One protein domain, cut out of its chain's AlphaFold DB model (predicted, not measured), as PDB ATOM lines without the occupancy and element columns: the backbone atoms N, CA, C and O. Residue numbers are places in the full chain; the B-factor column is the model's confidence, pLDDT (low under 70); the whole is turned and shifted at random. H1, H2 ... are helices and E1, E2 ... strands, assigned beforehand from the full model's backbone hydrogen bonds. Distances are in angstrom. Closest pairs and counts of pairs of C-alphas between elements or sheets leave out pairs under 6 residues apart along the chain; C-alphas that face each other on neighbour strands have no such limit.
ATOM      1  N   ASP A  31      27.215  -5.252 100.855       91.19
ATOM      2  CA  ASP A  31      27.546  -4.462 102.047       91.19
ATOM      3  C   ASP A  31      26.300  -4.063 102.855       91.19
ATOM      4  O   ASP A  31      26.320  -4.071 104.087       91.19
ATOM      5  N   LYS A  32      25.182  -3.761 102.178       93.12
ATOM      6  CA  LYS A  32      23.907  -3.448 102.846       93.12
ATOM      7  C   LYS A  32      23.304  -4.674 103.517       93.12
ATOM      8  O   LYS A  32      22.761  -4.557 104.614       93.12
ATOM      9  N   PHE A  33      23.381  -5.835 102.868       93.62
ATOM     10  CA  PHE A  33      22.920  -7.086 103.462       93.62
ATOM     11  C   PHE A  33      23.764  -7.457 104.682       93.62
ATOM     12  O   PHE A  33      23.202  -7.768 105.729       93.62
ATOM     13  N   ASP A  34      25.088  -7.355 104.576       93.06
ATOM     14  CA  ASP A  34      26.017  -7.670 105.660       93.06
ATOM     15  C   ASP A  34      25.814  -6.724 106.854       93.06
ATOM     16  O   ASP A  34      25.752  -7.177 108.001       93.06
ATOM     17  N   ALA A  35      25.617  -5.424 106.598       95.25
ATOM     18  CA  ALA A  35      25.273  -4.446 107.629       95.25
ATOM     19  C   ALA A  35      23.935  -4.779 108.313       95.25
ATOM     20  O   ALA A  35      23.877  -4.890 109.537       95.25
ATOM     21  N   ALA A  36      22.878  -5.025 107.533       96.44
ATOM     22  CA  ALA A  36      21.563  -5.371 108.070       96.44
ATOM     23  C   ALA A  36      21.582  -6.682 108.868       96.44
ATOM     24  O   ALA A  36      20.936  -6.781 109.911       96.44
ATOM     25  N   LEU A  37      22.329  -7.689 108.407       95.94
ATOM     26  CA  LEU A  37      22.491  -8.960 109.103       95.94
ATOM     27  C   LEU A  37      23.227  -8.771 110.430       95.94
ATOM     28  O   LEU A  37      22.814  -9.339 111.441       95.94
ATOM     29  N   LYS A  38      24.287  -7.959 110.448       95.81
ATOM     30  CA  LYS A  38      25.026  -7.632 111.670       95.81
ATOM     31  C   LYS A  38      24.123  -6.942 112.690       95.81
ATOM     32  O   LYS A  38      24.061  -7.396 113.831       95.81
ATOM     33  N   ASP A  39      23.380  -5.922 112.272       96.25
ATOM     34  CA  ASP A  39      22.433  -5.210 113.136       96.25
ATOM     35  C   ASP A  39      21.298  -6.124 113.614       96.25
ATOM     36  O   ASP A  39      20.836  -6.032 114.746       96.25
ATOM     37  N   TYR A  40      20.854  -7.057 112.773       96.56
ATOM     38  CA  TYR A  40      19.856  -8.048 113.159       96.56
ATOM     39  C   TYR A  40      20.375  -9.027 114.218       96.56
ATOM     40  O   TYR A  40      19.649  -9.384 115.148       96.56
ATOM     41  N   ILE A  41      21.628  -9.475 114.090       95.69
ATOM     42  CA  ILE A  41      22.263 -10.391 115.045       95.69
ATOM     43  C   ILE A  41      22.367  -9.740 116.427       95.69
ATOM     44  O   ILE A  41      22.077 -10.414 117.413       95.69
ATOM     45  N   THR A  42      22.724  -8.455 116.520       95.56
ATOM     46  CA  THR A  42      22.908  -7.770 117.817       95.56
ATOM     47  C   THR A  42      21.616  -7.654 118.624       95.56
ATOM     48  O   THR A  42      21.657  -7.732 119.848       95.56
ATOM     49  N   VAL A  43      20.466  -7.512 117.957       95.62
ATOM     50  CA  VAL A  43      19.143  -7.417 118.608       95.62
ATOM     51  C   VAL A  43      18.408  -8.763 118.697       95.62
ATOM     52  O   VAL A  43      17.298  -8.859 119.240       95.62
ATOM     53  N   SER A  44      18.981  -9.819 118.123       94.25
ATOM     54  CA  SER A  44      18.424 -11.165 118.157       94.25
ATOM     55  C   SER A  44      18.826 -11.876 119.448       94.25
ATOM     56  O   SER A  44      19.949 -11.777 119.920       94.25
ATOM     57  N   ARG A  45      17.907 -12.674 119.999       94.38
ATOM     58  CA  ARG A  45      18.191 -13.564 121.141       94.38
ATOM     59  C   ARG A  45      18.762 -14.922 120.720       94.38
ATOM     60  O   ARG A  45      18.981 -15.780 121.565       94.38
ATOM     61  N   ARG A  46      18.901 -15.150 119.412       94.25
ATOM     62  CA  ARG A  46      19.355 -16.419 118.827       94.25
ATOM     63  C   ARG A  46      20.860 -16.411 118.637       94.25
ATOM     64  O   ARG A  46      21.458 -15.354 118.454       94.25
ATOM     65  N   THR A  47      21.451 -17.596 118.597       95.31
ATOM     66  CA  THR A  47      22.868 -17.750 118.262       95.31
ATOM     67  C   THR A  47      23.135 -17.329 116.813       95.31
ATOM     68  O   THR A  47      22.251 -17.384 115.952       95.31
ATOM     69  N   VAL A  48      24.373 -16.926 116.514       95.44
ATOM     70  CA  VAL A  48      24.762 -16.517 115.153       95.44
ATOM     71  C   VAL A  48      24.470 -17.613 114.110       95.44
ATOM     72  O   VAL A  48      23.844 -17.293 113.097       95.44
ATOM     73  N   PRO A  49      24.809 -18.904 114.331       95.69
ATOM     74  CA  PRO A  49      24.477 -19.962 113.376       95.69
ATOM     75  C   PRO A  49      22.969 -20.130 113.155       95.69
ATOM     76  O   PRO A  49      22.543 -20.345 112.022       95.69
ATOM     77  N   GLU A  50      22.143 -19.999 114.199       95.69
ATOM     78  CA  GLU A  50      20.681 -20.069 114.063       95.69
ATOM     79  C   GLU A  50      20.132 -18.928 113.209       95.69
ATOM     80  O   GLU A  50      19.279 -19.160 112.350       95.69
ATOM     81  N   VAL A  51      20.628 -17.701 113.410       95.75
ATOM     82  CA  VAL A  51      20.246 -16.548 112.584       95.75
ATOM     83  C   VAL A  51      20.637 -16.792 111.130       95.75
ATOM     84  O   VAL A  51      19.786 -16.676 110.249       95.75
ATOM     85  N   ILE A  52      21.885 -17.185 110.872       95.94
ATOM     86  CA  ILE A  52      22.393 -17.417 109.515       95.94
ATOM     87  C   ILE A  52      21.608 -18.532 108.817       95.94
ATOM     88  O   ILE A  52      21.169 -18.346 107.684       95.94
ATOM     89  N   ASN A  53      21.356 -19.655 109.495       96.12
ATOM     90  CA  ASN A  53      20.559 -20.755 108.946       96.12
ATOM     91  C   ASN A  53      19.118 -20.334 108.650       96.12
ATOM     92  O   ASN A  53      18.582 -20.675 107.594       96.12
ATOM     93  N   ARG A  54      18.497 -19.550 109.540       96.25
ATOM     94  CA  ARG A  54      17.142 -19.026 109.333       96.25
ATOM     95  C   ARG A  54      17.078 -18.090 108.129       96.25
ATOM     96  O   ARG A  54      16.187 -18.233 107.296       96.25
ATOM     97  N   LYS A  55      18.031 -17.166 108.000       96.69
ATOM     98  CA  LYS A  55      18.086 -16.223 106.873       96.69
ATOM     99  C   LYS A  55      18.404 -16.935 105.561       96.69
ATOM    100  O   LYS A  55      17.744 -16.670 104.562       96.69
ATOM    101  N   ALA A  56      19.288 -17.929 105.579       96.19
ATOM    102  CA  ALA A  56      19.516 -18.807 104.435       96.19
ATOM    103  C   ALA A  56      18.225 -19.533 104.003       96.19
ATOM    104  O   ALA A  56      17.878 -19.550 102.822       96.19
ATOM    105  N   TYR A  57      17.465 -20.081 104.956       96.50
ATOM    106  CA  TYR A  57      16.182 -20.727 104.678       96.50
ATOM    107  C   TYR A  57      15.174 -19.753 104.043       96.50
ATOM    108  O   TYR A  57      14.532 -20.094 103.045       96.50
ATOM    109  N   PHE A  58      15.063 -18.527 104.562       96.50
ATOM    110  CA  PHE A  58      14.157 -17.507 104.019       96.50
ATOM    111  C   PHE A  58      14.557 -17.069 102.617       96.50
ATOM    112  O   PHE A  58      13.695 -17.006 101.740       96.50
ATOM    113  N   ILE A  59      15.849 -16.855 102.375       95.75
ATOM    114  CA  ILE A  59      16.370 -16.520 101.049       95.75
ATOM    115  C   ILE A  59      16.055 -17.650 100.072       95.75
ATOM    116  O   ILE A  59      15.462 -17.383  99.034       95.75
ATOM    117  N   ALA A  60      16.316 -18.915 100.420       94.94
ATOM    118  CA  ALA A  60      15.986 -20.049  99.554       94.94
ATOM    119  C   ALA A  60      14.477 -20.121  99.230       94.94
ATOM    120  O   ALA A  60      14.088 -20.335  98.078       94.94
ATOM    121  N   ARG A  61      13.610 -19.885 100.227       94.75
ATOM    122  CA  ARG A  61      12.144 -19.817 100.060       94.75
ATOM    123  C   ARG A  61      11.714 -18.674  99.145       94.75
ATOM    124  O   ARG A  61      10.898 -18.885  98.248       94.75
ATOM    125  N   LYS A  62      12.275 -17.484  99.341       94.69
ATOM    126  CA  LYS A  62      12.017 -16.303  98.512       94.69
ATOM    127  C   LYS A  62      12.550 -16.499  97.094       94.69
ATOM    128  O   LYS A  62      11.843 -16.185  96.146       94.69
ATOM    129  N   SER A  63      13.713 -17.123  96.911       93.56
ATOM    130  CA  SER A  63      14.246 -17.460  95.584       93.56
ATOM    131  C   SER A  63      13.322 -18.420  94.837       93.56
ATOM    132  O   SER A  63      13.033 -18.201  93.661       93.56
ATOM    133  N   LEU A  64      12.781 -19.442  95.512       92.81
ATOM    134  CA  LEU A  64      11.747 -20.305  94.939       92.81
ATOM    135  C   LEU A  64      10.506 -19.498  94.529       92.81
ATOM    136  O   LEU A  64       9.970 -19.708  93.438       92.81
ATOM    137  N   TRP A  65      10.044 -18.594  95.394       91.75
ATOM    138  CA  TRP A  65       8.867 -17.757  95.162       91.75
ATOM    139  C   TRP A  65       9.052 -16.819  93.960       91.75
ATOM    140  O   TRP A  65       8.250 -16.871  93.026       91.75
ATOM    141  N   PHE A  66      10.149 -16.057  93.932       91.56
ATOM    142  CA  PHE A  66      10.491 -15.088  92.886       91.56
ATOM    143  C   PHE A  66      10.961 -15.723  91.575       91.56
ATOM    144  O   PHE A  66      10.931 -15.068  90.533       91.56
ATOM    145  N   THR A  67      11.360 -17.000  91.575       89.31
ATOM    146  CA  THR A  67      11.610 -17.712  90.318       89.31
ATOM    147  C   THR A  67      10.293 -17.824  89.555       89.31
ATOM    148  O   THR A  67       9.355 -18.492  90.009       89.31
ATOM    149  N   VAL A  68      10.240 -17.169  88.391       86.19
ATOM    150  CA  VAL A  68       9.058 -17.067  87.524       86.19
ATOM    151  C   VAL A  68       8.421 -18.443  87.318       86.19
ATOM    152  O   VAL A  68       9.100 -19.424  87.004       86.19
ATOM    153  N   LYS A  69       7.102 -18.536  87.531       85.62
ATOM    154  CA  LYS A  69       6.342 -19.763  87.259       85.62
ATOM    155  C   LYS A  69       6.270 -19.974  85.747       85.62
ATOM    156  O   LYS A  69       6.179 -19.020  84.984       85.62
ATOM    157  N   GLY A 144      15.240 -26.550  91.527       89.38
ATOM    158  CA  GLY A 144      16.615 -26.542  92.036       89.38
ATOM    159  C   GLY A 144      16.794 -25.918  93.424       89.38
ATOM    160  O   GLY A 144      17.737 -26.258  94.127       89.38
ATOM    161  N   TRP A 145      15.873 -25.060  93.873       91.44
ATOM    162  CA  TRP A 145      15.912 -24.482  95.226       91.44
ATOM    163  C   TRP A 145      15.431 -25.442  96.313       91.44
ATOM    164  O   TRP A 145      15.713 -25.259  97.497       91.44
ATOM    165  N   LEU A 146      14.662 -26.454  95.929       91.62
ATOM    166  CA  LEU A 146      13.908 -27.247  96.879       91.62
ATOM    167  C   LEU A 146      14.778 -28.169  97.767       91.62
ATOM    168  O   LEU A 146      14.452 -28.279  98.953       91.62
ATOM    169  N   PRO A 147      15.888 -28.780  97.290       90.88
ATOM    170  CA  PRO A 147      16.811 -29.514  98.161       90.88
ATOM    171  C   PRO A 147      17.385 -28.649  99.288       90.88
ATOM    172  O   PRO A 147      17.337 -29.052 100.448       90.88
ATOM    173  N   ALA A 148      17.838 -27.433  98.963       91.94
ATOM    174  CA  ALA A 148      18.364 -26.490  99.944       91.94
ATOM    175  C   ALA A 148      17.319 -26.123 101.003       91.94
ATOM    176  O   ALA A 148      17.610 -26.138 102.199       91.94
ATOM    177  N   ILE A 149      16.083 -25.854 100.561       93.25
ATOM    178  CA  ILE A 149      14.962 -25.576 101.461       93.25
ATOM    179  C   ILE A 149      14.752 -26.753 102.409       93.25
ATOM    180  O   ILE A 149      14.694 -26.515 103.603       93.25
ATOM    181  N   ARG A 150      14.680 -28.003 101.927       91.69
ATOM    182  CA  ARG A 150      14.443 -29.170 102.802       91.69
ATOM    183  C   ARG A 150      15.575 -29.406 103.805       91.69
ATOM    184  O   ARG A 150      15.291 -29.723 104.955       91.69
ATOM    185  N   ILE A 151      16.833 -29.242 103.388       91.75
ATOM    186  CA  ILE A 151      17.992 -29.371 104.287       91.75
ATOM    187  C   ILE A 151      17.890 -28.338 105.412       91.75
ATOM    188  O   ILE A 151      17.929 -28.697 106.586       91.75
ATOM    189  N   LEU A 152      17.691 -27.066 105.067       93.31
ATOM    190  CA  LEU A 152      17.609 -25.988 106.051       93.31
ATOM    191  C   LEU A 152      16.328 -26.061 106.900       93.31
ATOM    192  O   LEU A 152      16.368 -25.764 108.090       93.31
ATOM    193  N   ASP A 153      15.211 -26.513 106.326       94.06
ATOM    194  CA  ASP A 153      13.919 -26.676 107.006       94.06
ATOM    195  C   ASP A 153      13.988 -27.647 108.191       94.06
ATOM    196  O   ASP A 153      13.272 -27.461 109.176       94.06
ATOM    197  N   SER A 154      14.868 -28.651 108.109       93.50
ATOM    198  CA  SER A 154      15.108 -29.619 109.186       93.50
ATOM    199  C   SER A 154      15.906 -29.055 110.370       93.50
ATOM    200  O   SER A 154      15.945 -29.674 111.428       93.50
ATOM    201  N   ILE A 155      16.536 -27.889 110.197       94.56
ATOM    202  CA  ILE A 155      17.443 -27.265 111.175       94.56
ATOM    203  C   ILE A 155      16.827 -25.981 111.752       94.56
ATOM    204  O   ILE A 155      17.099 -25.600 112.888       94.56
ATOM    205  N   VAL A 156      15.995 -25.286 110.972       94.69
ATOM    206  CA  VAL A 156      15.369 -24.026 111.380       94.69
ATOM    207  C   VAL A 156      14.098 -24.294 112.187       94.69
ATOM    208  O   VAL A 156      13.085 -24.735 111.647       94.69
ATOM    209  N   ASN A 157      14.140 -23.956 113.477       91.31
ATOM    210  CA  ASN A 157      13.018 -24.142 114.405       91.31
ATOM    211  C   ASN A 157      11.865 -23.148 114.177       91.31
ATOM    212  O   ASN A 157      10.699 -23.520 114.272       91.31
ATOM    213  N   ASP A 158      12.180 -21.885 113.871       91.12
ATOM    214  CA  ASP A 158      11.190 -20.821 113.669       91.12
ATOM    215  C   ASP A 158      11.129 -20.390 112.199       91.12
ATOM    216  O   ASP A 158      12.075 -19.814 111.647       91.12
ATOM    217  N   LYS A 159       9.973 -20.649 111.588       92.62
ATOM    218  CA  LYS A 159       9.683 -20.415 110.172       92.62
ATOM    219  C   LYS A 159       8.685 -19.268 109.967       92.62
ATOM    220  O   LYS A 159       8.270 -19.034 108.832       92.62
ATOM    221  N   GLU A 160       8.303 -18.555 111.031       91.12
ATOM    222  CA  GLU A 160       7.430 -17.384 110.944       91.12
ATOM    223  C   GLU A 160       8.085 -16.308 110.067       91.12
ATOM    224  O   GLU A 160       9.277 -16.027 110.212       91.12
ATOM    225  N   GLY A 161       7.317 -15.752 109.124       87.56
ATOM    226  CA  GLY A 161       7.795 -14.779 108.133       87.56
ATOM    227  C   GLY A 161       8.377 -15.381 106.847       87.56
ATOM    228  O   GLY A 161       8.661 -14.644 105.904       87.56
ATOM    229  N   ALA A 162       8.524 -16.709 106.747       90.31
ATOM    230  CA  ALA A 162       8.972 -17.339 105.506       90.31
ATOM    231  C   ALA A 162       7.940 -17.158 104.378       90.31
ATOM    232  O   ALA A 162       6.745 -17.385 104.575       90.31
ATOM    233  N   ALA A 163       8.411 -16.846 103.165       89.88
ATOM    234  CA  ALA A 163       7.557 -16.781 101.973       89.88
ATOM    235  C   ALA A 163       6.752 -18.086 101.796       89.88
ATOM    236  O   ALA A 163       7.310 -19.148 102.090       89.88
ATOM    237  N   PRO A 164       5.494 -18.064 101.311       88.00
ATOM    238  CA  PRO A 164       4.632 -19.250 101.228       88.00
ATOM    239  C   PRO A 164       5.265 -20.432 100.480       88.00
ATOM    240  O   PRO A 164       5.995 -20.245  99.505       88.00
ATOM    241  N   PHE A 165       4.977 -21.666 100.919       83.44
ATOM    242  CA  PHE A 165       5.453 -22.857 100.209       83.44
ATOM    243  C   PHE A 165       4.430 -23.243  99.148       83.44
ATOM    244  O   PHE A 165       3.278 -23.503  99.501       83.44
ATOM    245  N   PRO A 166       4.809 -23.325  97.866       78.69
ATOM    246  CA  PRO A 166       3.889 -23.809  96.854       78.69
ATOM    247  C   PRO A 166       3.562 -25.282  97.125       78.69
ATOM    248  O   PRO A 166       4.458 -26.117  97.253       78.69
ATOM    249  N   SER A 167       2.270 -25.610  97.188       75.62
ATOM    250  CA  SER A 167       1.783 -26.983  97.401       75.62
ATOM    251  C   SER A 167       2.349 -27.979  96.376       75.62
ATOM    252  O   SER A 167       2.574 -29.151  96.677       75.62
ATOM    253  N   GLU A 168       2.649 -27.496  95.170       70.94
ATOM    254  CA  GLU A 168       3.216 -28.261  94.067       70.94
ATOM    255  C   GLU A 168       4.648 -28.738  94.355       70.94
ATOM    256  O   GLU A 168       5.050 -29.789  93.856       70.94
ATOM    257  N   ALA A 169       5.404 -28.028  95.201       71.38
ATOM    258  CA  ALA A 169       6.760 -28.422  95.584       71.38
ATOM    259  C   ALA A 169       6.796 -29.678  96.472       71.38
ATOM    260  O   ALA A 169       7.798 -30.394  96.484       71.38
ATOM    261  N   ASN A 170       5.697 -29.991  97.168       70.00
ATOM    262  CA  ASN A 170       5.570 -31.234  97.936       70.00
ATOM    263  C   ASN A 170       5.389 -32.463  97.035       70.00
ATOM    264  O   ASN A 170       5.731 -33.570  97.437       70.00
ATOM    265  N   ARG A 171       4.878 -32.281  95.811       67.62
ATOM    266  CA  ARG A 171       4.585 -33.378  94.871       67.62
ATOM    267  C   ARG A 171       5.769 -33.755  93.981       67.62
ATOM    268  O   ARG A 171       5.706 -34.752  93.269       67.62
ATOM    269  N   MET A 172       6.842 -32.967  93.990       65.12
ATOM    270  CA  MET A 172       8.031 -33.256  93.194       65.12
ATOM    271  C   MET A 172       8.868 -34.347  93.876       65.12
ATOM    272  O   MET A 172       9.570 -34.092  94.857       65.12
ATOM    273  N   SER A 173       8.787 -35.567  93.334       55.81
ATOM    274  CA  SER A 173       9.779 -36.623  93.562       55.81
ATOM    275  C   SER A 173      11.106 -36.162  92.961       55.81
ATOM    276  O   SER A 173      11.173 -35.861  91.767       55.81
ATOM    277  N   TRP A 174      12.148 -36.040  93.780       60.72
ATOM    278  CA  TRP A 174      13.474 -35.646  93.314       60.72
ATOM    279  C   TRP A 174      14.553 -36.566  93.869       60.72
ATOM    280  O   TRP A 174      14.420 -37.122  94.959       60.72
ATOM    281  N   SER A 175      15.664 -36.660  93.139       59.22
ATOM    282  CA  SER A 175      16.921 -37.191  93.663       59.22
ATOM    283  C   SER A 175      17.677 -36.056  94.379       59.22
ATOM    284  O   SER A 175      17.967 -35.041  93.741       59.22
ATOM    285  N   PRO A 176      17.995 -36.178  95.684       54.22
ATOM    286  CA  PRO A 176      18.509 -35.079  96.511       54.22
ATOM    287  C   PRO A 176      19.808 -34.414  96.035       54.22
ATOM    288  O   PRO A 176      20.062 -33.283  96.421       54.22
ATOM    289  N   LYS A 177      20.641 -35.087  95.229       57.72
ATOM    290  CA  LYS A 177      22.027 -34.647  94.966       57.72
ATOM    291  C   LYS A 177      22.267 -33.951  93.623       57.72
ATOM    292  O   LYS A 177      23.388 -33.526  93.371       57.72
ATOM    293  N   GLN A 178      21.273 -33.868  92.735       69.44
ATOM    294  CA  GLN A 178      21.543 -33.496  91.334       69.44
ATOM    295  C   GLN A 178      21.163 -32.065  90.941       69.44
ATOM    296  O   GLN A 178      21.667 -31.589  89.930       69.44
ATOM    297  N   ILE A 179      20.297 -31.377  91.694       85.19
ATOM    298  CA  ILE A 179      19.723 -30.090  91.243       85.19
ATOM    299  C   ILE A 179      19.864 -28.939  92.242       85.19
ATOM    300  O   ILE A 179      19.582 -27.797  91.892       85.19
ATOM    301  N   GLY A 180      20.325 -29.210  93.460       86.75
ATOM    302  CA  GLY A 180      20.553 -28.202  94.487       86.75
ATOM    303  C   GLY A 180      21.116 -28.821  95.758       86.75
ATOM    304  O   GLY A 180      21.118 -30.043  95.895       86.75
ATOM    305  N   ASP A 181      21.601 -27.977  96.660       89.00
ATOM    306  CA  ASP A 181      22.204 -28.394  97.928       89.00
ATOM    307  C   ASP A 181      22.201 -27.233  98.934       89.00
ATOM    308  O   ASP A 181      22.034 -26.070  98.553       89.00
ATOM    309  N   ALA A 182      22.413 -27.529 100.212       91.31
ATOM    310  CA  ALA A 182      22.726 -26.523 101.212       91.31
ATOM    311  C   ALA A 182      23.728 -27.036 102.246       91.31
ATOM    312  O   ALA A 182      23.668 -28.176 102.697       91.31
ATOM    313  N   VAL A 183      24.604 -26.137 102.681       92.00
ATOM    314  CA  VAL A 183      25.483 -26.349 103.831       92.00
ATOM    315  C   VAL A 183      25.035 -25.393 104.922       92.00
ATOM    316  O   VAL A 183      25.071 -24.179 104.735       92.00
ATOM    317  N   ALA A 184      24.579 -25.941 106.043       94.19
ATOM    318  CA  ALA A 184      24.161 -25.148 107.189       94.19
ATOM    319  C   ALA A 184      25.367 -24.570 107.943       94.19
ATOM    320  O   ALA A 184      26.407 -25.222 108.076       94.19
ATOM    321  N   ALA A 185      25.181 -23.374 108.491       94.50
ATOM    322  CA  ALA A 185      26.091 -22.758 109.435       94.50
ATOM    323  C   ALA A 185      26.207 -23.603 110.700       94.50
ATOM    324  O   ALA A 185      25.208 -24.049 111.273       94.50
ATOM    325  N   LYS A 186      27.450 -23.792 111.136       93.69
ATOM    326  CA  LYS A 186      27.815 -24.492 112.366       93.69
ATOM    327  C   LYS A 186      28.381 -23.494 113.378       93.69
ATOM    328  O   LYS A 186      28.876 -22.446 112.960       93.69
ATOM    329  N   PRO A 187      28.331 -23.797 114.685       93.25
ATOM    330  CA  PRO A 187      29.057 -23.026 115.689       93.25
ATOM    331  C   PRO A 187      30.551 -22.939 115.354       93.25
ATOM    332  O   PRO A 187      31.145 -23.920 114.907       93.25
ATOM    333  N   GLY A 188      31.141 -21.765 115.561       89.38
ATOM    334  CA  GLY A 188      32.544 -21.468 115.277       89.38
ATOM    335  C   GLY A 188      32.761 -19.966 115.097       89.38
ATOM    336  O   GLY A 188      31.805 -19.194 115.166       89.38
ATOM    337  N   ASP A 189      34.006 -19.568 114.839       74.06
ATOM    338  CA  ASP A 189      34.392 -18.150 114.751       74.06
ATOM    339  C   ASP A 189      33.822 -17.445 113.510       74.06
ATOM    340  O   ASP A 189      33.567 -16.243 113.533       74.06
ATOM    341  N   LEU A 190      33.586 -18.194 112.427       85.81
ATOM    342  CA  LEU A 190      33.070 -17.679 111.155       85.81
ATOM    343  C   LEU A 190      31.932 -18.567 110.636       85.81
ATOM    344  O   LEU A 190      32.124 -19.346 109.697       85.81
ATOM    345  N   PRO A 191      30.741 -18.500 111.253       90.00
ATOM    346  CA  PRO A 191      29.595 -19.257 110.782       90.00
ATOM    347  C   PRO A 191      29.145 -18.716 109.420       90.00
ATOM    348  O   PRO A 191      28.979 -17.512 109.241       90.00
ATOM    349  N   PHE A 192      28.921 -19.611 108.459       90.31
ATOM    350  CA  PHE A 192      28.382 -19.283 107.138       90.31
ATOM    351  C   PHE A 192      27.422 -20.379 106.683       90.31
ATOM    352  O   PHE A 192      27.588 -21.539 107.049       90.31
ATOM    353  N   ALA A 193      26.439 -20.020 105.861       91.69
ATOM    354  CA  ALA A 193      25.588 -20.986 105.181       91.69
ATOM    355  C   ALA A 193      25.788 -20.880 103.668       91.69
ATOM    356  O   ALA A 193      26.060 -19.807 103.131       91.69
ATOM    357  N   THR A 194      25.634 -21.999 102.972       91.81
ATOM    358  CA  THR A 194      25.678 -22.057 101.510       91.81
ATOM    359  C   THR A 194      24.360 -22.604 100.996       91.81
ATOM    360  O   THR A 194      23.858 -23.601 101.504       91.81
ATOM    361  N   ILE A 195      23.825 -21.967  99.959       91.00
ATOM    362  CA  ILE A 195      22.660 -22.428  99.203       91.00
ATOM    363  C   ILE A 195      23.117 -22.597  97.762       91.00
ATOM    364  O   ILE A 195      23.713 -21.686  97.187       91.00
ATOM    365  N   VAL A 196      22.827 -23.749  97.171       88.88
ATOM    366  CA  VAL A 196      23.191 -24.063  95.794       88.88
ATOM    367  C   VAL A 196      21.933 -24.410  95.017       88.88
ATOM    368  O   VAL A 196      21.206 -25.331  95.381       88.88
ATOM    369  N   ASN A 197      21.720 -23.711  93.903       88.56
ATOM    370  CA  ASN A 197      20.860 -24.184  92.828       88.56
ATOM    371  C   ASN A 197      21.763 -24.669  91.689       88.56
ATOM    372  O   ASN A 197      22.513 -23.891  91.100       88.56
ATOM    373  N   ALA A 198      21.705 -25.967  91.415       86.38
ATOM    374  CA  ALA A 198      22.474 -26.639  90.379       86.38
ATOM    375  C   ALA A 198      21.555 -27.228  89.299       86.38
ATOM    376  O   ALA A 198      21.926 -28.201  88.648       86.38
ATOM    377  N   ALA A 199      20.360 -26.655  89.098       82.00
ATOM    378  CA  ALA A 199      19.396 -27.076  88.085       82.00
ATOM    379  C   ALA A 199      19.886 -26.736  86.666       82.00
ATOM    380  O   ALA A 199      19.312 -25.920  85.947       82.00
ATOM    381  N   ILE A 200      20.964 -27.392  86.246       75.38
ATOM    382  CA  ILE A 200      21.535 -27.330  84.908       75.38
ATOM    383  C   ILE A 200      21.323 -28.704  84.278       75.38
ATOM    384  O   ILE A 200      21.834 -29.706  84.773       75.38
ATOM    385  N   ALA A 201      20.551 -28.773  83.193       65.88
ATOM    386  CA  ALA A 201      20.427 -30.024  82.455       65.88
ATOM    387  C   ALA A 201      21.744 -30.324  81.720       65.88
ATOM    388  O   ALA A 201      22.408 -29.410  81.234       65.88
ATOM    389  N   SER A 202      22.099 -31.605  81.580       60.94
ATOM    390  CA  SER A 202      23.364 -32.073  80.981       60.94
ATOM    391  C   SER A 202      23.636 -31.557  79.558       60.94
ATOM    392  O   SER A 202      24.769 -31.609  79.091       60.94
ATOM    393  N   HIS A 203      22.609 -31.050  78.870       55.28
ATOM    394  CA  HIS A 203      22.682 -30.523  77.505       55.28
ATOM    395  C   HIS A 203      22.316 -29.036  77.389       55.28
ATOM    396  O   HIS A 203      22.168 -28.539  76.271       55.28
ATOM    397  N   ASP A 204      22.128 -28.324  78.505       55.19
ATOM    398  CA  ASP A 204      21.748 -26.910  78.478       55.19
ATOM    399  C   ASP A 204      22.980 -26.004  78.533       55.19
ATOM    400  O   ASP A 204      23.936 -26.243  79.279       55.19
ATOM    401  N   SER A 205      22.960 -24.930  77.746       53.53
ATOM    402  CA  SER A 205      23.958 -23.881  77.902       53.53
ATOM    403  C   SER A 205      23.649 -23.139  79.203       53.53
ATOM    404  O   SER A 205      22.516 -22.736  79.456       53.53
ATOM    405  N   ARG A 206      24.668 -22.958  80.050       56.06
ATOM    406  CA  ARG A 206      24.592 -22.452  81.441       56.06
ATOM    407  C   ARG A 206      23.854 -21.107  81.643       56.06
ATOM    408  O   ARG A 206      23.692 -20.670  82.776       56.06
ATOM    409  N   GLY A 207      23.399 -20.448  80.577       66.25
ATOM    410  CA  GLY A 207      22.776 -19.127  80.607       66.25
ATOM    411  C   GLY A 207      21.351 -19.087  81.166       66.25
ATOM    412  O   GLY A 207      20.980 -18.073  81.745       66.25
ATOM    413  N   ALA A 208      20.544 -20.149  81.048       70.31
ATOM    414  CA  ALA A 208      19.146 -20.092  81.503       70.31
ATOM    415  C   ALA A 208      19.030 -19.962  83.033       70.31
ATOM    416  O   ALA A 208      18.308 -19.096  83.528       70.31
ATOM    417  N   LEU A 209      19.787 -20.774  83.780       74.62
ATOM    418  CA  LEU A 209      19.862 -20.664  85.238       74.62
ATOM    419  C   LEU A 209      20.444 -19.315  85.664       74.62
ATOM    420  O   LEU A 209      19.952 -18.723  86.617       74.62
ATOM    421  N   GLN A 210      21.441 -18.805  84.938       74.06
ATOM    422  CA  GLN A 210      21.999 -17.492  85.229       74.06
ATOM    423  C   GLN A 210      20.937 -16.399  85.062       74.06
ATOM    424  O   GLN A 210      20.714 -15.645  85.990       74.06
ATOM    425  N   ILE A 211      20.213 -16.353  83.943       72.62
ATOM    426  CA  ILE A 211      19.231 -15.289  83.676       72.62
ATOM    427  C   ILE A 211      18.050 -15.334  84.655       72.62
ATOM    428  O   ILE A 211      17.647 -14.306  85.195       72.62
ATOM    429  N   TYR A 212      17.459 -16.512  84.862       78.19
ATOM    430  CA  TYR A 212      16.221 -16.629  85.640       78.19
ATOM    431  C   TYR A 212      16.474 -16.892  87.125       78.19
ATOM    432  O   TYR A 212      15.745 -16.379  87.971       78.19
ATOM    433  N   GLY A 213      17.498 -17.682  87.443       81.00
ATOM    434  CA  GLY A 213      17.858 -18.029  88.812       81.00
ATOM    435  C   GLY A 213      18.571 -16.896  89.542       81.00
ATOM    436  O   GLY A 213      18.224 -16.642  90.692       81.00
ATOM    437  N   SER A 214      19.506 -16.178  88.896       82.75
ATOM    438  CA  SER A 214      20.227 -15.086  89.576       82.75
ATOM    439  C   SER A 214      19.287 -13.943  89.935       82.75
ATOM    440  O   SER A 214      19.284 -13.501  91.072       82.75
ATOM    441  N   ARG A 215      18.396 -13.537  89.022       86.00
ATOM    442  CA  ARG A 215      17.432 -12.462  89.294       86.00
ATOM    443  C   ARG A 215      16.513 -12.786  90.475       86.00
ATOM    444  O   ARG A 215      16.229 -11.914  91.293       86.00
ATOM    445  N   ALA A 216      16.043 -14.030  90.567       88.62
ATOM    446  CA  ALA A 216      15.217 -14.472  91.689       88.62
ATOM    447  C   ALA A 216      15.999 -14.486  93.011       88.62
ATOM    448  O   ALA A 216      15.441 -14.160  94.057       88.62
ATOM    449  N   LEU A 217      17.282 -14.848  92.958       89.88
ATOM    450  CA  LEU A 217      18.177 -14.820  94.107       89.88
ATOM    451  C   LEU A 217      18.454 -13.384  94.569       89.88
ATOM    452  O   LEU A 217      18.257 -13.089  95.742       89.88
ATOM    453  N   ASP A 218      18.805 -12.483  93.653       89.75
ATOM    454  CA  ASP A 218      19.076 -11.072  93.951       89.75
ATOM    455  C   ASP A 218      17.843 -10.400  94.580       89.75
ATOM    456  O   ASP A 218      17.939  -9.723  95.604       89.75
ATOM    457  N   THR A 219      16.651 -10.680  94.036       90.31
ATOM    458  CA  THR A 219      15.377 -10.193  94.599       90.31
ATOM    459  C   THR A 219      15.130 -10.755  96.003       90.31
ATOM    460  O   THR A 219      14.667 -10.035  96.884       90.31
ATOM    461  N   ALA A 220      15.462 -12.028  96.241       93.25
ATOM    462  CA  ALA A 220      15.325 -12.655  97.554       93.25
ATOM    463  C   ALA A 220      16.258 -12.032  98.600       93.25
ATOM    464  O   ALA A 220      15.825 -11.790  99.725       93.25
ATOM    465  N   PHE A 221      17.509 -11.744  98.232       93.81
ATOM    466  CA  PHE A 221      18.457 -11.052  99.106       93.81
ATOM    467  C   PHE A 221      18.008  -9.630  99.425       93.81
ATOM    468  O   PHE A 221      18.032  -9.228 100.588       93.81
ATOM    469  N   TYR A 222      17.569  -8.878  98.416       93.38
ATOM    470  CA  TYR A 222      17.044  -7.531  98.615       93.38
ATOM    471  C   TYR A 222      15.861  -7.530  99.595       93.38
ATOM    472  O   TYR A 222      15.882  -6.817 100.598       93.38
ATOM    473  N   ASP A 223      14.862  -8.378  99.350       94.19
ATOM    474  CA  ASP A 223      13.657  -8.474 100.178       94.19
ATOM    475  C   ASP A 223      13.964  -8.941 101.614       94.19
ATOM    476  O   ASP A 223      13.400  -8.431 102.586       94.19
ATOM    477  N   GLU A 224      14.909  -9.872 101.788       95.69
ATOM    478  CA  GLU A 224      15.363 -10.285 103.120       95.69
ATOM    479  C   GLU A 224      16.143  -9.183 103.846       95.69
ATOM    480  O   GLU A 224      15.974  -9.017 105.053       95.69
ATOM    481  N   THR A 225      16.937  -8.386 103.123       95.62
ATOM    482  CA  THR A 225      17.630  -7.214 103.685       95.62
ATOM    483  C   THR A 225      16.619  -6.236 104.280       95.62
ATOM    484  O   THR A 225      16.751  -5.838 105.437       95.62
ATOM    485  N   GLN A 226      15.570  -5.896 103.523       95.31
ATOM    486  CA  GLN A 226      14.513  -4.995 103.995       95.31
ATOM    487  C   GLN A 226      13.769  -5.576 105.203       95.31
ATOM    488  O   GLN A 226      13.542  -4.869 106.185       95.31
ATOM    489  N   SER A 227      13.475  -6.881 105.172       95.50
ATOM    490  CA  SER A 227      12.830  -7.583 106.289       95.50
ATOM    491  C   SER A 227      13.670  -7.510 107.575       95.50
ATOM    492  O   SER A 227      13.137  -7.246 108.652       95.50
ATOM    493  N   MET A 228      14.995  -7.692 107.478       96.62
ATOM    494  CA  MET A 228      15.907  -7.569 108.624       96.62
ATOM    495  C   MET A 228      15.929  -6.151 109.195       96.62
ATOM    496  O   MET A 228      15.784  -5.989 110.404       96.62
ATOM    497  N   ILE A 229      16.047  -5.132 108.340       96.69
ATOM    498  CA  ILE A 229      16.045  -3.722 108.758       96.69
ATOM    499  C   ILE A 229      14.744  -3.375 109.496       96.69
ATOM    500  O   ILE A 229      14.769  -2.727 110.546       96.69
ATOM    501  N   GLU A 230      13.599  -3.811 108.970       96.69
ATOM    502  CA  GLU A 230      12.299  -3.555 109.584       96.69
ATOM    503  C   GLU A 230      12.142  -4.270 110.933       96.69
ATOM    504  O   GLU A 230      11.700  -3.654 111.907       96.69
ATOM    505  N   GLU A 231      12.530  -5.547 111.026       95.06
ATOM    506  CA  GLU A 231      12.505  -6.293 112.288       95.06
ATOM    507  C   GLU A 231      13.413  -5.657 113.347       95.06
ATOM    508  O   GLU A 231      12.996  -5.524 114.503       95.06
ATOM    509  N   THR A 232      14.624  -5.238 112.969       96.56
ATOM    510  CA  THR A 232      15.562  -4.561 113.871       96.56
ATOM    511  C   THR A 232      14.961  -3.263 114.397       96.56
ATOM    512  O   THR A 232      14.893  -3.071 115.613       96.56
ATOM    513  N   ARG A 233      14.407  -2.420 113.514       96.62
ATOM    514  CA  ARG A 233      13.728  -1.174 113.904       96.62
ATOM    515  C   ARG A 233      12.585  -1.430 114.887       96.62
ATOM    516  O   ARG A 233      12.497  -0.762 115.914       96.62
ATOM    517  N   LYS A 234      11.727  -2.420 114.608       96.00
ATOM    518  CA  LYS A 234      10.600  -2.784 115.485       96.00
ATOM    519  C   LYS A 234      11.059  -3.249 116.868       96.00
ATOM    520  O   LYS A 234      10.384  -2.963 117.853       96.00
ATOM    521  N   ARG A 235      12.169  -3.986 116.958       94.69
ATOM    522  CA  ARG A 235      12.732  -4.444 118.239       94.69
ATOM    523  C   ARG A 235      13.308  -3.280 119.039       94.69
ATOM    524  O   ARG A 235      12.929  -3.116 120.190       94.69
ATOM    525  N   MET A 236      14.121  -2.438 118.400       94.62
ATOM    526  CA  MET A 236      14.707  -1.258 119.043       94.62
ATOM    527  C   MET A 236      13.640  -0.295 119.569       94.62
ATOM    528  O   MET A 236      13.762   0.182 120.691       94.62
ATOM    529  N   GLN A 237      12.564  -0.061 118.807       95.62
ATOM    530  CA  GLN A 237      11.456   0.783 119.264       95.62
ATOM    531  C   GLN A 237      10.796   0.218 120.528       95.62
ATOM    532  O   GLN A 237      10.600   0.943 121.494       95.62
ATOM    533  N   LYS A 238      10.523  -1.094 120.561       94.25
ATOM    534  CA  LYS A 238       9.931  -1.748 121.739       94.25
ATOM    535  C   LYS A 238      10.813  -1.642 122.980       94.25
ATOM    536  O   LYS A 238      10.284  -1.574 124.086       94.25
ATOM    537  N   ASP A 239      12.129  -1.685 122.812       93.25
ATOM    538  CA  ASP A 239      13.062  -1.553 123.929       93.25
ATOM    539  C   ASP A 239      13.156  -0.094 124.405       93.25
ATOM    540  O   ASP A 239      13.152   0.147 125.612       93.25
ATOM    541  N   ALA A 240      13.126   0.878 123.484       93.44
ATOM    542  CA  ALA A 240      13.049   2.303 123.812       93.44
ATOM    543  C   ALA A 240      11.756   2.657 124.569       93.44
ATOM    544  O   ALA A 240      11.808   3.322 125.601       93.44
TER     545      ALA A 240
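What this domain is: This is residues 31 to 69 and 144 to 240 of the 248 residues of an uncharacterized protein of Verrucomicrobia bacterium (UniProt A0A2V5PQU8). A small two-stranded hairpin, E1 and E2, packs on the helices H3 and H2, and H2 lies in the middle between H3 and the long helix H5, which crosses it and makes most of the longest axis. H1 packs on the later part of H5, the short H4 lies far out beyond H3, and residues 202 to 207 stick out before H5 gets under way. The printed part has 136 residues, with five named helices and two named strands in the order H1 H2 H3 H4 E1 E2 H5; the sheet, E1 - E2, is antiparallel, and the class is mostly helix. The whole is compact, with a radius of gyration of the C-alphas of 15.7 A, yet elongated, spanning 56 by 30 by 26 A.

Where its parts are: E1 is residues 180 to 183, with C-alpha 180 at (20.553, -28.202, 94.487), and E2 is residues 194 to 197. H3 is residues 146 to 153, 10.1 A long. H2 is residues 48 to 66, 26.5 A. H5 is residues 207 to 240, 49.2 A, ending with C-alpha 240 at (13.049, 2.303, 123.812), and has a kink of 25 degrees near residue 214. H1 is residues 31 to 43, 18.8 A, beginning with C-alpha 31 at (27.546, -4.462, 102.047). H4 is residues 167 to 170.

How they stand to each other: E1 and E2 form an antiparallel hairpin at 178 degrees, with N 181 and O 196 3.0 A apart and N 196 and O 181 2.8 A apart, both within hydrogen-bond range. The closest C-alphas of H3 and E1, those of Ala 148 and Ala 182, are 4.5 A apart; those of H2 and E2, Ala 60 and Ile 195, are 7.1 A apart. H2 and H3 touch, closest at the C-alphas of Tyr 57 and Leu 152, 5.6 A, at a shallow tilt of 31 degrees, opposite ways. H5 touches H2 with residues 213 to 224 alone, closest at the C-alphas of Ala 216 and Phe 66, 4.9 A, at a steep tilt of 50 degrees, opposite ways. H5 touches H1 with residues 221 to 236 alone, closest at the C-alphas of Thr 225 and Phe 33, 5.3 A; the tilt of 37 degrees is only just steep, and they run the same way. H4 and H3 are close but not clearly touching, with the C-alphas of Ala 169 and Leu 146 7.4 A apart. Every O i to N i+4 pair is within hydrogen-bond range in H2 and H3; H1 has 8 of 9 and H5 28 of 30, and H4 is too short for such a pair.

The domain as a whole: The two C-alphas farthest apart, those of His 203 and Ala 240, are 57.6 A apart. Residues 70 to 143 are not printed, and C-alphas 69 and 144 are 13.2 A apart across the cut. The link from H3 to H4, 13 residues, is long. The pLDDT is under 70 at residues 171 to 178 and 201 to 207.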